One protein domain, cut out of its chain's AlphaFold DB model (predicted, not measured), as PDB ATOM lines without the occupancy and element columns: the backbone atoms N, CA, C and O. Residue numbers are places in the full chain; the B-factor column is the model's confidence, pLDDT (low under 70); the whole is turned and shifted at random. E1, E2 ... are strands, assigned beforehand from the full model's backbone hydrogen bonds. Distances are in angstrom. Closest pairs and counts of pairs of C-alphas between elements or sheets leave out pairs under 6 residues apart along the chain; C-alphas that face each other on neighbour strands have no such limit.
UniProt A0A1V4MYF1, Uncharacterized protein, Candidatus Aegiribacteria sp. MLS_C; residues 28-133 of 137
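This is residues 28 to 133 of the 137 residues of an uncharacterized protein of Candidatus Aegiribacteria sp. MLS_C (UniProt A0A1V4MYF1). Two twisted sheets lie face to face as a sandwich: E1, E4, E9, E6 and E7 make one layer, E2, E3, E5 and E8 the other, their strands crossed at 33 degrees. The printed part has 106 residues with no named helix and nine named strands, E1 to E9 along the chain; the class is all strand. The larger sheet runs E1 E4 E9 E6 E7, all antiparallel; the smaller runs E2 E3 E5 E8, mixed. The whole is compact, with a radius of gyration of the C-alphas of 13.0 A, and elongated, spanning 40 by 26 by 21 A.

In the larger sheet E4, residues 56 to 67, is antiparallel to E9, residues 124 to 132, with N 59 and O 129 within hydrogen-bond range at 2.8 A. Edge strand E1, residues 28 to 32, is E4's other neighbour, with N 30 and O 60 3.0 A apart. E6, residues 86 to 94, neighbours E9, with N 128 and O 91 2.8 A apart, and forms a hairpin with edge strand E7, residues 102 to 110, with N 92 and O 105 2.9 A apart. In the smaller sheet E2, residues 36 to 42, and E3, residues 45 to 51, form a hairpin, with N 38 and O 49 2.8 A apart. E3 is parallel to E5, residues 71 to 78, with N 48 and O 73 2.9 A apart. E5 is antiparallel to edge strand E8, residues 115 to 119, with N 72 and O 118 2.8 A apart. Between the sheets, E5 and E9 are near each other, with 7 pairs of C-alphas within 10 A.

E1 begins at C-alpha 28, (5.152, 27.659, 2.533), and E9, 23.9 A long, ends at C-alpha 132, (-1.216, 35.338, 23.072). E4, 27.2 A, bends by 97 degrees at residue 64.

The C-alphas farthest apart, of Glu 80 and Thr 98, are 42.8 A apart. The printed part has no cut, and no link is long. Residues 95 to 101 have pLDDT under 70.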
ATOM      1  N   GLU A  28       6.594  27.525   2.411       86.56
ATOM      2  CA  GLU A  28       5.152  27.659   2.533       86.56
ATOM      3  C   GLU A  28       4.821  28.320   3.868       86.56
ATOM      4  O   GLU A  28       5.579  28.232   4.838       86.56
ATOM      5  N   LEU A  29       3.698  29.034   3.899       89.69
ATOM      6  CA  LEU A  29       3.272  29.782   5.070       89.69
ATOM      7  C   LEU A  29       1.784  29.592   5.345       89.69
ATOM      8  O   LEU A  29       0.953  29.633   4.432       89.69
ATOM      9  N   VAL A  30       1.466  29.434   6.628       89.69
ATOM     10  CA  VAL A  30       0.107  29.489   7.174       89.69
ATOM     11  C   VAL A  30       0.073  30.613   8.199       89.69
ATOM     12  O   VAL A  30       0.859  30.613   9.144       89.69
ATOM     13  N   LEU A  31      -0.825  31.577   8.007       91.19
ATOM     14  CA  LEU A  31      -0.950  32.762   8.854       91.19
ATOM     15  C   LEU A  31      -2.364  32.866   9.423       91.19
ATOM     16  O   LEU A  31      -3.340  32.772   8.678       91.19
ATOM     17  N   ASP A  32      -2.464  33.133  10.723       91.62
ATOM     18  CA  ASP A  32      -3.704  33.533  11.384       91.62
ATOM     19  C   ASP A  32      -3.460  34.792  12.217       91.62
ATOM     20  O   ASP A  32      -2.578  34.825  13.077       91.62
ATOM     21  N   ARG A  33      -4.256  35.839  11.963       89.62
ATOM     22  CA  ARG A  33      -4.167  37.140  12.658       89.62
ATOM     23  C   ARG A  33      -2.759  37.752  12.608       89.62
ATOM     24  O   ARG A  33      -2.249  38.272  13.601       89.62
ATOM     25  N   VAL A  34      -2.152  37.707  11.424       90.38
ATOM     26  CA  VAL A  34      -0.856  38.321  11.104       90.38
ATOM     27  C   VAL A  34      -1.076  39.445  10.108       90.38
ATOM     28  O   VAL A  34      -1.725  39.229   9.085       90.38
ATOM     29  N   ASP A  35      -0.538  40.627  10.399       90.00
ATOM     30  CA  ASP A  35      -0.598  41.767   9.480       90.00
ATOM     31  C   ASP A  35       0.526  41.683   8.443       90.00
ATOM     32  O   ASP A  35       0.297  41.907   7.254       90.00
ATOM     33  N   SER A  36       1.741  41.345   8.884       91.19
ATOM     34  CA  SER A  36       2.901  41.159   8.012       91.19
ATOM     35  C   SER A  36       3.900  40.147   8.588       91.19
ATOM     36  O   SER A  36       3.962  39.921   9.799       91.19
ATOM     37  N   LEU A  37       4.662  39.518   7.691       91.06
ATOM     38  CA  LEU A  37       5.711  38.550   8.000       91.06
ATOM     39  C   LEU A  37       6.960  38.892   7.183       91.06
ATOM     40  O   LEU A  37       6.882  39.050   5.964       91.06
ATOM     41  N   GLU A  38       8.111  38.933   7.842       92.00
ATOM     42  CA  GLU A  38       9.421  39.062   7.214       92.00
ATOM     43  C   GLU A  38      10.303  37.872   7.588       92.00
ATOM     44  O   GLU A  38      10.402  37.493   8.756       92.00
ATOM     45  N   THR A  39      10.979  37.294   6.597       91.56
ATOM     46  CA  THR A  39      11.956  36.224   6.804       91.56
ATOM     47  C   THR A  39      13.308  36.625   6.244       91.56
ATOM     48  O   THR A  39      13.419  37.291   5.214       91.56
ATOM     49  N   GLY A  40      14.373  36.231   6.936       90.69
ATOM     50  CA  GLY A  40      15.729  36.566   6.532       90.69
ATOM     51  C   GLY A  40      16.734  35.524   6.978       90.69
ATOM     52  O   GLY A  40      16.568  34.880   8.009       90.69
ATOM     53  N   PHE A  41      17.810  35.386   6.208       90.19
ATOM     54  CA  PHE A  41      18.947  34.564   6.593       90.19
ATOM     55  C   PHE A  41      20.249  35.329   6.383       90.19
ATOM     56  O   PHE A  41      20.557  35.777   5.275       90.19
ATOM     57  N   SER A  42      21.005  35.530   7.462       89.50
ATOM     58  CA  SER A  42      22.261  36.278   7.415       89.50
ATOM     59  C   SER A  42      23.176  35.893   8.568       89.50
ATOM     60  O   SER A  42      22.740  35.849   9.712       89.50
ATOM     61  N   GLY A  43      24.457  35.653   8.274       87.56
ATOM     62  CA  GLY A  43      25.470  35.384   9.301       87.56
ATOM     63  C   GLY A  43      25.145  34.190  10.205       87.56
ATOM     64  O   GLY A  43      25.435  34.259  11.391       87.56
ATOM     65  N   GLY A  44      24.497  33.150   9.667       89.50
ATOM     66  CA  GLY A  44      24.078  31.977  10.441       89.50
ATOM     67  C   GLY A  44      22.771  32.159  11.219       89.50
ATOM     68  O   GLY A  44      22.309  31.219  11.851       89.50
ATOM     69  N   VAL A  45      22.134  33.329  11.152       92.56
ATOM     70  CA  VAL A  45      20.890  33.617  11.876       92.56
ATOM     71  C   VAL A  45      19.696  33.538  10.931       92.56
ATOM     72  O   VAL A  45      19.618  34.308   9.967       92.56
ATOM     73  N   LEU A  46      18.750  32.643  11.226       93.06
ATOM     74  CA  LEU A  46      17.402  32.665  10.656       93.06
ATOM     75  C   LEU A  46      16.579  33.692  11.434       93.06
ATOM     76  O   LEU A  46      16.477  33.609  12.650       93.06
ATOM     77  N   SER A  47      16.034  34.695  10.756       94.00
ATOM     78  CA  SER A  47      15.216  35.744  11.369       94.00
ATOM     79  C   SER A  47      13.783  35.647  10.873       94.00
ATOM     80  O   SER A  47      13.562  35.561   9.665       94.00
ATOM     81  N   ILE A  48      12.834  35.693  11.804       93.56
ATOM     82  CA  ILE A  48      11.395  35.736  11.551       93.56
ATOM     83  C   ILE A  48      10.839  36.953  12.292       93.56
ATOM     84  O   ILE A  48      10.886  37.014  13.519       93.56
ATOM     85  N   GLY A  49      10.351  37.934  11.541       92.88
ATOM     86  CA  GLY A  49       9.667  39.116  12.054       92.88
ATOM     87  C   GLY A  49       8.173  39.011  11.784       92.88
ATOM     88  O   GLY A  49       7.770  38.817  10.642       92.88
ATOM     89  N   ILE A  50       7.356  39.128  12.824       92.06
ATOM     90  CA  ILE A  50       5.900  39.046  12.743       92.06
ATOM     91  C   ILE A  50       5.323  40.358  13.261       92.06
ATOM     92  O   ILE A  50       5.532  40.715  14.423       92.06
ATOM     93  N   GLN A  51       4.550  41.044  12.426       91.19
ATOM     94  CA  GLN A  51       3.721  42.159  12.866       91.19
ATOM     95  C   GLN A  51       2.277  41.687  13.012       91.19
ATOM     96  O   GLN A  51       1.689  41.128  12.085       91.19
ATOM     97  N   SER A  52       1.693  41.918  14.184       89.38
ATOM     98  CA  SER A  52       0.294  41.594  14.444       89.38
ATOM     99  C   SER A  52      -0.357  42.635  15.342       89.38
ATOM    100  O   SER A  52      -0.034  42.785  16.520       89.38
ATOM    101  N   SER A  53      -1.353  43.326  14.807       87.31
ATOM    102  CA  SER A  53      -2.243  44.220  15.536       87.31
ATOM    103  C   SER A  53      -3.242  43.471  16.421       87.31
ATOM    104  O   SER A  53      -3.935  44.112  17.211       87.31
ATOM    105  N   PHE A  54      -3.263  42.136  16.405       82.38
ATOM    106  CA  PHE A  54      -4.135  41.296  17.227       82.38
ATOM    107  C   PHE A  54      -3.385  40.744  18.434       82.38
ATOM    108  O   PHE A  54      -2.347  40.130  18.266       82.38
ATOM    109  N   GLY A  55      -3.949  40.834  19.643       81.94
ATOM    110  CA  GLY A  55      -3.333  40.269  20.859       81.94
ATOM    111  C   GLY A  55      -3.211  38.738  20.876       81.94
ATOM    112  O   GLY A  55      -2.969  38.161  21.926       81.94
ATOM    113  N   ILE A  56      -3.451  38.066  19.754       87.88
ATOM    114  CA  ILE A  56      -3.352  36.623  19.566       87.88
ATOM    115  C   ILE A  56      -3.202  36.329  18.074       87.88
ATOM    116  O   ILE A  56      -3.904  36.937  17.260       87.88
ATOM    117  N   GLY A  57      -2.362  35.360  17.732       89.94
ATOM    118  CA  GLY A  57      -2.210  34.876  16.366       89.94
ATOM    119  C   GLY A  57      -1.231  33.716  16.271       89.94
ATOM    120  O   GLY A  57      -0.672  33.266  17.278       89.94
ATOM    121  N   SER A  58      -1.053  33.221  15.051       88.62
ATOM    122  CA  SER A  58      -0.080  32.177  14.755       88.62
ATOM    123  C   SER A  58       0.504  32.301  13.351       88.62
ATOM    124  O   SER A  58      -0.084  32.879  12.433       88.62
ATOM    125  N   CYS A  59       1.699  31.744  13.197       90.25
ATOM    126  CA  CYS A  59       2.432  31.647  11.951       90.25
ATOM    127  C   CYS A  59       3.142  30.295  11.902       90.25
ATOM    128  O   CYS A  59       3.826  29.929  12.855       90.25
ATOM    129  N   ILE A  60       2.996  29.572  10.798       90.44
ATOM    130  CA  ILE A  60       3.774  28.368  10.503       90.44
ATOM    131  C   ILE A  60       4.555  28.633   9.224       90.44
ATOM    132  O   ILE A  60       3.972  29.090   8.239       90.44
ATOM    133  N   LEU A  61       5.854  28.349   9.253       90.25
ATOM    134  CA  LEU A  61       6.737  28.352   8.097       90.25
ATOM    135  C   LEU A  61       7.275  26.946   7.875       90.25
ATOM    136  O   LEU A  61       7.875  26.372   8.781       90.25
ATOM    137  N   GLU A  62       7.109  26.432   6.662       89.31
ATOM    138  CA  GLU A  62       7.656  25.144   6.232       89.31
ATOM    139  C   GLU A  62       8.631  25.385   5.083       89.31
ATOM    140  O   GLU A  62       8.253  25.920   4.040       89.31
ATOM    141  N   PHE A  63       9.903  25.040   5.269       88.06
ATOM    142  CA  PHE A  63      10.936  25.244   4.259       88.06
ATOM    143  C   PHE A  63      10.957  24.082   3.258       88.06
ATOM    144  O   PHE A  63      10.778  22.922   3.612       88.06
ATOM    145  N   SER A  64      11.228  24.378   1.985       85.19
ATOM    146  CA  SER A  64      11.361  23.362   0.927       85.19
ATOM    147  C   SER A  64      12.638  22.521   1.030       85.19
ATOM    148  O   SER A  64      12.821  21.570   0.269       85.19
ATOM    149  N   GLY A  65      13.525  22.885   1.953       83.69
ATOM    150  CA  GLY A  65      14.709  22.139   2.336       83.69
ATOM    151  C   GLY A  65      15.315  22.709   3.616       83.69
ATOM    152  O   GLY A  65      15.009  23.837   4.005       83.69
ATOM    153  N   GLU A  66      16.202  21.928   4.222       85.81
ATOM    154  CA  GLU A  66      16.863  22.232   5.490       85.81
ATOM    155  C   GLU A  66      17.566  23.603   5.500       85.81
ATOM    156  O   GLU A  66      18.401  23.927   4.642       85.81
ATOM    157  N   VAL A  67      17.289  24.401   6.534       87.44
ATOM    158  CA  VAL A  67      17.986  25.662   6.815       87.44
ATOM    159  C   VAL A  67      19.067  25.422   7.862       87.44
ATOM    160  O   VAL A  67      18.801  25.372   9.059       87.44
ATOM    161  N   ALA A  68      20.319  25.322   7.416       88.75
ATOM    162  CA  ALA A  68      21.479  25.225   8.304       88.75
ATOM    163  C   ALA A  68      21.807  26.588   8.949       88.75
ATOM    164  O   ALA A  68      22.700  27.308   8.475       88.75
ATOM    165  N   ALA A  69      21.050  26.934   9.993       88.75
ATOM    166  CA  ALA A  69      21.213  28.113  10.837       88.75
ATOM    167  C   ALA A  69      21.833  27.740  12.195       88.75
ATOM    168  O   ALA A  69      21.533  26.693  12.754       88.75
ATOM    169  N   ASP A  70      22.657  28.633  12.735       91.06
ATOM    170  CA  ASP A  70      23.256  28.514  14.069       91.06
ATOM    171  C   ASP A  70      22.301  29.031  15.159       91.06
ATOM    172  O   ASP A  70      22.399  28.677  16.334       91.06
ATOM    173  N   SER A  71      21.381  29.924  14.783       93.06
ATOM    174  CA  SER A  71      20.382  30.484  15.693       93.06
ATOM    175  C   SER A  71      19.117  30.935  14.968       93.06
ATOM    176  O   SER A  71      19.139  31.277  13.781       93.06
ATOM    177  N   LEU A  72      18.018  30.966  15.718       93.62
ATOM    178  CA  LEU A  72      16.739  31.532  15.318       93.62
ATOM    179  C   LEU A  72      16.486  32.816  16.107       93.62
ATOM    180  O   LEU A  72      16.476  32.805  17.337       93.62
ATOM    181  N   ARG A  73      16.208  33.910  15.404       94.81
ATOM    182  CA  ARG A  73      15.664  35.139  15.977       94.81
ATOM    183  C   ARG A  73      14.188  35.253  15.624       94.81
ATOM    184  O   ARG A  73      13.842  35.298  14.446       94.81
ATOM    185  N   VAL A  74      13.343  35.369  16.643       93.38
ATOM    186  CA  VAL A  74      11.918  35.683  16.483       93.38
ATOM    187  C   VAL A  74      11.680  37.083  17.026       93.38
ATOM    188  O   VAL A  74      12.035  37.365  18.171       93.38
ATOM    189  N   SER A  75      11.094  37.948  16.206       92.81
ATOM    190  CA  SER A  75      10.584  39.259  16.601       92.81
ATOM    191  C   SER A  75       9.074  39.278  16.400       92.81
ATOM    192  O   SER A  75       8.583  38.895  15.341       92.81
ATOM    193  N   LEU A  76       8.345  39.727  17.410       91.19
ATOM    194  CA  LEU A  76       6.901  39.845  17.417       91.19
ATOM    195  C   LEU A  76       6.532  41.259  17.880       91.19
ATOM    196  O   LEU A  76       6.785  41.653  19.023       91.19
ATOM    197  N   GLU A  77       5.918  42.018  16.979       91.50
ATOM    198  CA  GLU A  77       5.644  43.445  17.145       91.50
ATOM    199  C   GLU A  77       4.173  43.777  16.860       91.50
ATOM    200  O   GLU A  77       3.487  43.110  16.083       91.50
ATOM    201  N   TYR A  78       3.672  44.839  17.486       85.75
ATOM    202  CA  TYR A  78       2.364  45.422  17.218       85.75
ATOM    203  C   TYR A  78       2.433  46.944  17.120       85.75
ATOM    204  O   TYR A  78       3.191  47.608  17.825       85.75
ATOM    205  N   GLY A  79       1.588  47.512  16.257       74.31
ATOM    206  CA  GLY A  79       1.504  48.961  16.074       74.31
ATOM    207  C   GLY A  79       2.829  49.578  15.614       74.31
ATOM    208  O   GLY A  79       3.540  48.995  14.796       74.31
ATOM    209  N   GLU A  80       3.146  50.764  16.135       74.19
ATOM    210  CA  GLU A  80       4.341  51.557  15.805       74.19
ATOM    211  C   GLU A  80       5.619  51.023  16.495       74.19
ATOM    212  O   GLU A  80       6.311  51.758  17.196       74.19
ATOM    213  N   GLY A  81       5.928  49.733  16.325       70.81
ATOM    214  CA  GLY A  81       7.159  49.118  16.846       70.81
ATOM    215  C   GLY A  81       7.125  48.779  18.339       70.81
ATOM    216  O   GLY A  81       8.168  48.746  18.994       70.81
ATOM    217  N   LEU A  82       5.936  48.545  18.906       83.25
ATOM    218  CA  LEU A  82       5.815  48.020  20.264       83.25
ATOM    219  C   LEU A  82       6.003  46.504  20.239       83.25
ATOM    220  O   LEU A  82       5.355  45.792  19.478       83.25
ATOM    221  N   GLY A  83       6.902  46.009  21.081       85.75
ATOM    222  CA  GLY A  83       7.191  44.587  21.183       85.75
ATOM    223  C   GLY A  83       6.184  43.856  22.060       85.75
ATOM    224  O   GLY A  83       5.845  44.324  23.148       85.75
ATOM    225  N   TYR A  84       5.763  42.672  21.629       85.12
ATOM    226  CA  TYR A  84       5.070  41.746  22.516       85.12
ATOM    227  C   TYR A  84       5.975  41.315  23.666       85.12
ATOM    228  O   TYR A  84       7.191  41.214  23.518       85.12
ATOM    229  N   SER A  85       5.386  41.034  24.824       81.94
ATOM    230  CA  SER A  85       6.152  40.578  25.992       81.94
ATOM    231  C   SER A  85       6.273  39.053  26.084       81.94
ATOM    232  O   SER A  85       7.139  38.545  26.802       81.94
ATOM    233  N   MET A  86       5.426  38.319  25.359       81.12
ATOM    234  CA  MET A  86       5.290  36.872  25.483       81.12
ATOM    235  C   MET A  86       4.957  36.221  24.138       81.12
ATOM    236  O   MET A  86       4.097  36.698  23.397       81.12
ATOM    237  N   CYS A  87       5.609  35.097  23.860       77.81
ATOM    238  CA  CYS A  87       5.206  34.112  22.867       77.81
ATOM    239  C   CYS A  87       4.713  32.876  23.628       77.81
ATOM    240  O   CYS A  87       5.479  32.233  24.347       77.81
ATOM    241  N   GLU A  88       3.417  32.588  23.523       79.69
ATOM    242  CA  GLU A  88       2.774  31.527  24.307       79.69
ATOM    243  C   GLU A  88       3.278  30.140  23.905       79.69
ATOM    244  O   GLU A  88       3.439  29.266  24.756       79.69
ATOM    245  N   TYR A  89       3.565  29.944  22.621       81.56
ATOM    246  CA  TYR A  89       4.075  28.685  22.111       81.56
ATOM    247  C   TYR A  89       4.977  28.930  20.905       81.56
ATOM    248  O   TYR A  89       4.526  29.393  19.858       81.56
ATOM    249  N   LEU A  90       6.255  28.608  21.061       80.62
ATOM    250  CA  LEU A  90       7.221  28.518  19.980       80.62
ATOM    251  C   LEU A  90       7.627  27.057  19.830       80.62
ATOM    252  O   LEU A  90       8.020  26.410  20.802       80.62
ATOM    253  N   ASP A  91       7.551  26.576  18.601       81.50
ATOM    254  CA  ASP A  91       7.926  25.228  18.222       81.50
ATOM    255  C   ASP A  91       8.839  25.297  17.006       81.50
ATOM    256  O   ASP A  91       8.509  25.896  15.981       81.50
ATOM    257  N   VAL A  92      10.033  24.745  17.156       81.38
ATOM    258  CA  VAL A  92      11.070  24.743  16.129       81.38
ATOM    259  C   VAL A  92      11.411  23.300  15.855       81.38
ATOM    260  O   VAL A  92      11.863  22.584  16.749       81.38
ATOM    261  N   VAL A  93      11.207  22.885  14.615       79.75
ATOM    262  CA  VAL A  93      11.367  21.497  14.210       79.75
ATOM    263  C   VAL A  93      12.532  21.403  13.234       79.75
ATOM    264  O   VAL A  93      12.566  22.069  12.194       79.75
ATOM    265  N   ALA A  94      13.503  20.572  13.594       70.38
ATOM    266  CA  ALA A  94      14.473  20.031  12.664       70.38
ATOM    267  C   ALA A  94      13.839  18.844  11.954       70.38
ATOM    268  O   ALA A  94      13.157  18.024  12.575       70.38
ATOM    269  N   GLY A  95      14.103  18.704  10.666       58.94
ATOM    270  CA  GLY A  95      13.899  17.421  10.021       58.94
ATOM    271  C   GLY A  95      15.213  16.884   9.501       58.94
ATOM    272  O   GLY A  95      16.123  17.605   9.105       58.94
ATOM    273  N   SER A  96      15.309  15.566   9.593       51.19
ATOM    274  CA  SER A  96      16.410  14.772   9.077       51.19
ATOM    275  C   SER A  96      15.923  13.894   7.925       51.19
ATOM    276  O   SER A  96      16.308  12.735   7.836       51.19
ATOM    277  N   GLY A  97      14.975  14.355   7.100       48.22
ATOM    278  CA  GLY A  97      14.461  13.596   5.947       48.22
ATOM    279  C   GLY A  97      13.925  12.175   6.231       48.22
ATOM    280  O   GLY A  97      13.676  11.412   5.296       48.22
ATOM    281  N   THR A  98      13.739  11.792   7.493       46.12
ATOM    282  CA  THR A  98      13.272  10.476   7.942       46.12
ATOM    283  C   THR A  98      12.156  10.677   8.947       46.12
ATOM    284  O   THR A  98      12.160  11.661   9.664       46.12
ATOM    285  N   CYS A  99      11.203   9.751   8.968       51.00
ATOM    286  CA  CYS A  99       9.884   9.785   9.612       51.00
ATOM    287  C   CYS A  99       9.751  10.273  11.077       51.00
ATOM    288  O   CYS A  99       8.622  10.316  11.556       51.00
ATOM    289  N   ASP A 100      10.835  10.640  11.758       58.56
ATOM    290  CA  ASP A 100      10.845  11.277  13.073       58.56
ATOM    291  C   ASP A 100      11.429  12.689  12.922       58.56
ATOM    292  O   ASP A 100      12.608  12.860  12.625       58.56
ATOM    293  N   ALA A 101      10.576  13.704  13.059       63.31
ATOM    294  CA  ALA A 101      11.011  15.092  13.104       63.31
ATOM    295  C   ALA A 101      11.507  15.407  14.521       63.31
ATOM    296  O   ALA A 101      10.772  15.205  15.493       63.31
ATOM    297  N   ASP A 102      12.738  15.899  14.640       74.94
ATOM    298  CA  ASP A 102      13.327  16.246  15.926       74.94
ATOM    299  C   ASP A 102      12.902  17.663  16.316       74.94
ATOM    300  O   ASP A 102      13.079  18.638  15.586       74.94
ATOM    301  N   THR A 103      12.327  17.804  17.503       79.06
ATOM    302  CA  THR A 103      11.979  19.121  18.036       79.06
ATOM    303  C   THR A 103      13.234  19.791  18.595       79.06
ATOM    304  O   THR A 103      13.773  19.346  19.607       79.06
ATOM    305  N   LEU A 104      13.696  20.870  17.955       79.31
ATOM    306  CA  LEU A 104      14.831  21.674  18.426       79.31
ATOM    307  C   LEU A 104      14.448  22.543  19.623       79.31
ATOM    308  O   LEU A 104      15.264  22.801  20.505       79.31
ATOM    309  N   PHE A 105      13.207  23.024  19.647       83.62
ATOM    310  CA  PHE A 105      12.684  23.818  20.747       83.62
ATOM    311  C   PHE A 105      11.170  23.684  20.824       83.62
ATOM    312  O   PHE A 105      10.501  23.776  19.801       83.62
ATOM    313  N   ASN A 106      10.640  23.539  22.037       86.44
ATOM    314  CA  ASN A 106       9.208  23.571  22.301       86.44
ATOM    315  C   ASN A 106       8.933  24.258  23.635       86.44
ATOM    316  O   ASN A 106       9.408  23.806  24.680       86.44
ATOM    317  N   GLY A 107       8.154  25.334  23.611       85.62
ATOM    318  CA  GLY A 107       7.667  25.950  24.837       85.62
ATOM    319  C   GLY A 107       7.300  27.417  24.704       85.62
ATOM    320  O   GLY A 107       7.357  28.018  23.634       85.62
ATOM    321  N   SER A 108       6.920  27.997  25.836       85.69
ATOM    322  CA  SER A 108       6.594  29.415  25.953       85.69
ATOM    323  C   SER A 108       7.857  30.237  26.191       85.69
ATOM    324  O   SER A 108       8.723  29.839  26.978       85.69
ATOM    325  N   VAL A 109       7.954  31.408  25.562       85.94
ATOM    326  CA  VAL A 109       9.137  32.270  25.666       85.94
ATOM    327  C   VAL A 109       8.754  33.701  26.001       85.94
ATOM    328  O   VAL A 109       7.866  34.293  25.387       85.94
ATOM    329  N   ARG A 110       9.476  34.283  26.962       86.44
ATOM    330  CA  ARG A 110       9.407  35.717  27.232       86.44
ATOM    331  C   ARG A 110      10.239  36.466  26.201       86.44
ATOM    332  O   ARG A 110      11.402  36.136  25.988       86.44
ATOM    333  N   LEU A 111       9.646  37.487  25.603       87.44
ATOM    334  CA  LEU A 111      10.302  38.313  24.602       87.44
ATOM    335  C   LEU A 111      10.896  39.554  25.273       87.44
ATOM    336  O   LEU A 111      10.214  40.271  26.010       87.44
ATOM    337  N   GLU A 112      12.170  39.823  25.009       88.62
ATOM    338  CA  GLU A 112      12.833  41.050  25.432       88.62
ATOM    339  C   GLU A 112      12.669  42.102  24.337       88.62
ATOM    340  O   GLU A 112      13.141  41.937  23.209       88.62
ATOM    341  N   ALA A 113      11.941  43.175  24.664       87.38
ATOM    342  CA  ALA A 113      11.578  44.231  23.718       87.38
ATOM    343  C   ALA A 113      10.958  43.688  22.411       87.38
ATOM    344  O   ALA A 113      11.291  44.153  21.325       87.38
ATOM    345  N   GLY A 114      10.077  42.684  22.504       89.25
ATOM    346  CA  GLY A 114       9.435  42.084  21.330       89.25
ATOM    347  C   GLY A 114      10.243  41.007  20.630       89.25
ATOM    348  O   GLY A 114       9.768  40.476  19.638       89.25
ATOM    349  N   SER A 115      11.438  40.649  21.104       92.19
ATOM    350  CA  SER A 115      12.259  39.661  20.404       92.19
ATOM    351  C   SER A 115      12.936  38.651  21.317       92.19
ATOM    352  O   SER A 115      13.107  38.864  22.515       92.19
ATOM    353  N   MET A 116      13.335  37.532  20.727       93.38
ATOM    354  CA  MET A 116      14.189  36.533  21.352       93.38
ATOM    355  C   MET A 116      15.194  35.985  20.344       93.38
ATOM    356  O   MET A 116      15.019  36.103  19.129       93.38
ATOM    357  N   THR A 117      16.249  35.351  20.843       94.50
ATOM    358  CA  THR A 117      17.176  34.575  20.020       94.50
ATOM    359  C   THR A 117      17.479  33.250  20.708       94.50
ATOM    360  O   THR A 117      17.837  33.223  21.883       94.50
ATOM    361  N   LEU A 118      17.300  32.163  19.964       92.00
ATOM    362  CA  LEU A 118      17.474  30.772  20.369       92.00
ATOM    363  C   LEU A 118      18.694  30.204  19.627       92.00
ATOM    364  O   LEU A 118      18.726  30.304  18.398       92.00
ATOM    365  N   PRO A 119      19.679  29.596  20.312       92.25
ATOM    366  CA  PRO A 119      20.672  28.766  19.637       92.25
ATOM    367  C   PRO A 119      20.007  27.507  19.066       92.25
ATOM    368  O   PRO A 119      19.148  26.916  19.716       92.25
ATOM    369  N   LEU A 120      20.407  27.100  17.865       88.44
ATOM    370  CA  LEU A 120      19.901  25.894  17.212       88.44
ATOM    371  C   LEU A 120      20.976  24.807  17.232       88.44
ATOM    372  O   LEU A 120      22.151  25.080  16.999       88.44
ATOM    373  N   GLU A 121      20.566  23.569  17.497       83.44
ATOM    374  CA  GLU A 121      21.476  22.415  17.546       83.44
ATOM    375  C   GLU A 121      21.539  21.645  16.216       83.44
ATOM    376  O   GLU A 121      22.321  20.705  16.077       83.44
ATOM    377  N   GLY A 122      20.751  22.054  15.216       84.00
ATOM    378  CA  GLY A 122      20.650  21.372  13.930       84.00
ATOM    379  C   GLY A 122      19.940  22.194  12.846       84.00
ATOM    380  O   GLY A 122      19.479  23.307  13.114       84.00
ATOM    381  N   PRO A 123      19.882  21.663  11.609       86.81
ATOM    382  CA  PRO A 123      19.150  22.290  10.512       86.81
ATOM    383  C   PRO A 123      17.651  22.389  10.817       86.81
ATOM    384  O   PRO A 123      17.089  21.526  11.481       86.81
ATOM    385  N   VAL A 124      17.007  23.447  10.322       87.38
ATOM    386  CA  VAL A 124      15.584  23.740  10.561       87.38
ATOM    387  C   VAL A 124      14.758  23.430   9.319       87.38
ATOM    388  O   VAL A 124      15.081  23.926   8.240       87.38
ATOM    389  N   ASP A 125      13.654  22.709   9.502       87.50
ATOM    390  CA  ASP A 125      12.697  22.383   8.434       87.50
ATOM    391  C   ASP A 125      11.396  23.160   8.568       87.50
ATOM    392  O   ASP A 125      10.814  23.590   7.569       87.50
ATOM    393  N   SER A 126      10.950  23.396   9.799       87.62
ATOM    394  CA  SER A 126       9.792  24.242  10.042       87.62
ATOM    395  C   SER A 126       9.897  25.016  11.347       87.62
ATOM    396  O   SER A 126      10.598  24.645  12.293       87.62
ATOM    397  N   VAL A 127       9.200  26.149  11.377       88.00
ATOM    398  CA  VAL A 127       9.041  26.981  12.568       88.00
ATOM    399  C   VAL A 127       7.567  27.313  12.723       88.00
ATOM    400  O   VAL A 127       6.950  27.860  11.811       88.00
ATOM    401  N   SER A 128       7.013  27.017  13.891       87.75
ATOM    402  CA  SER A 128       5.659  27.383  14.283       87.75
ATOM    403  C   SER A 128       5.715  28.344  15.466       87.75
ATOM    404  O   SER A 128       6.297  28.059  16.512       87.75
ATOM    405  N   VAL A 129       5.118  29.516  15.293       86.44
ATOM    406  CA  VAL A 129       5.050  30.580  16.292       86.44
ATOM    407  C   VAL A 129       3.586  30.845  16.594       86.44
ATOM    408  O   VAL A 129       2.812  31.181  15.704       86.44
ATOM    409  N   THR A 130       3.191  30.722  17.852       86.38
ATOM    410  CA  THR A 130       1.872  31.107  18.355       86.38
ATOM    411  C   THR A 130       2.057  32.036  19.542       86.38
ATOM    412  O   THR A 130       2.864  31.802  20.443       86.38
ATOM    413  N   TRP A 131       1.301  33.123  19.557       86.06
ATOM    414  CA  TRP A 131       1.348  34.088  20.645       86.06
ATOM    415  C   TRP A 131      -0.039  34.409  21.138       86.06
ATOM    416  O   TRP A 131      -1.021  34.416  20.393       86.06
ATOM    417  N   ILE A 132      -0.081  34.723  22.423       79.69
ATOM    418  CA  ILE A 132      -1.216  35.338  23.072       79.69
ATOM    419  C   ILE A 132      -0.644  36.381  24.018       79.69
ATOM    420  O   ILE A 132       0.263  36.098  24.797       79.69
ATOM    421  N   ASP A 133      -1.179  37.588  23.948       71.25
ATOM    422  CA  ASP A 133      -0.866  38.667  24.863       71.25
ATOM    423  C   ASP A 133      -2.132  39.107  25.576       71.25
ATOM    424  O   ASP A 133      -2.932  39.910  25.085       71.25
TER     425      ASP A 133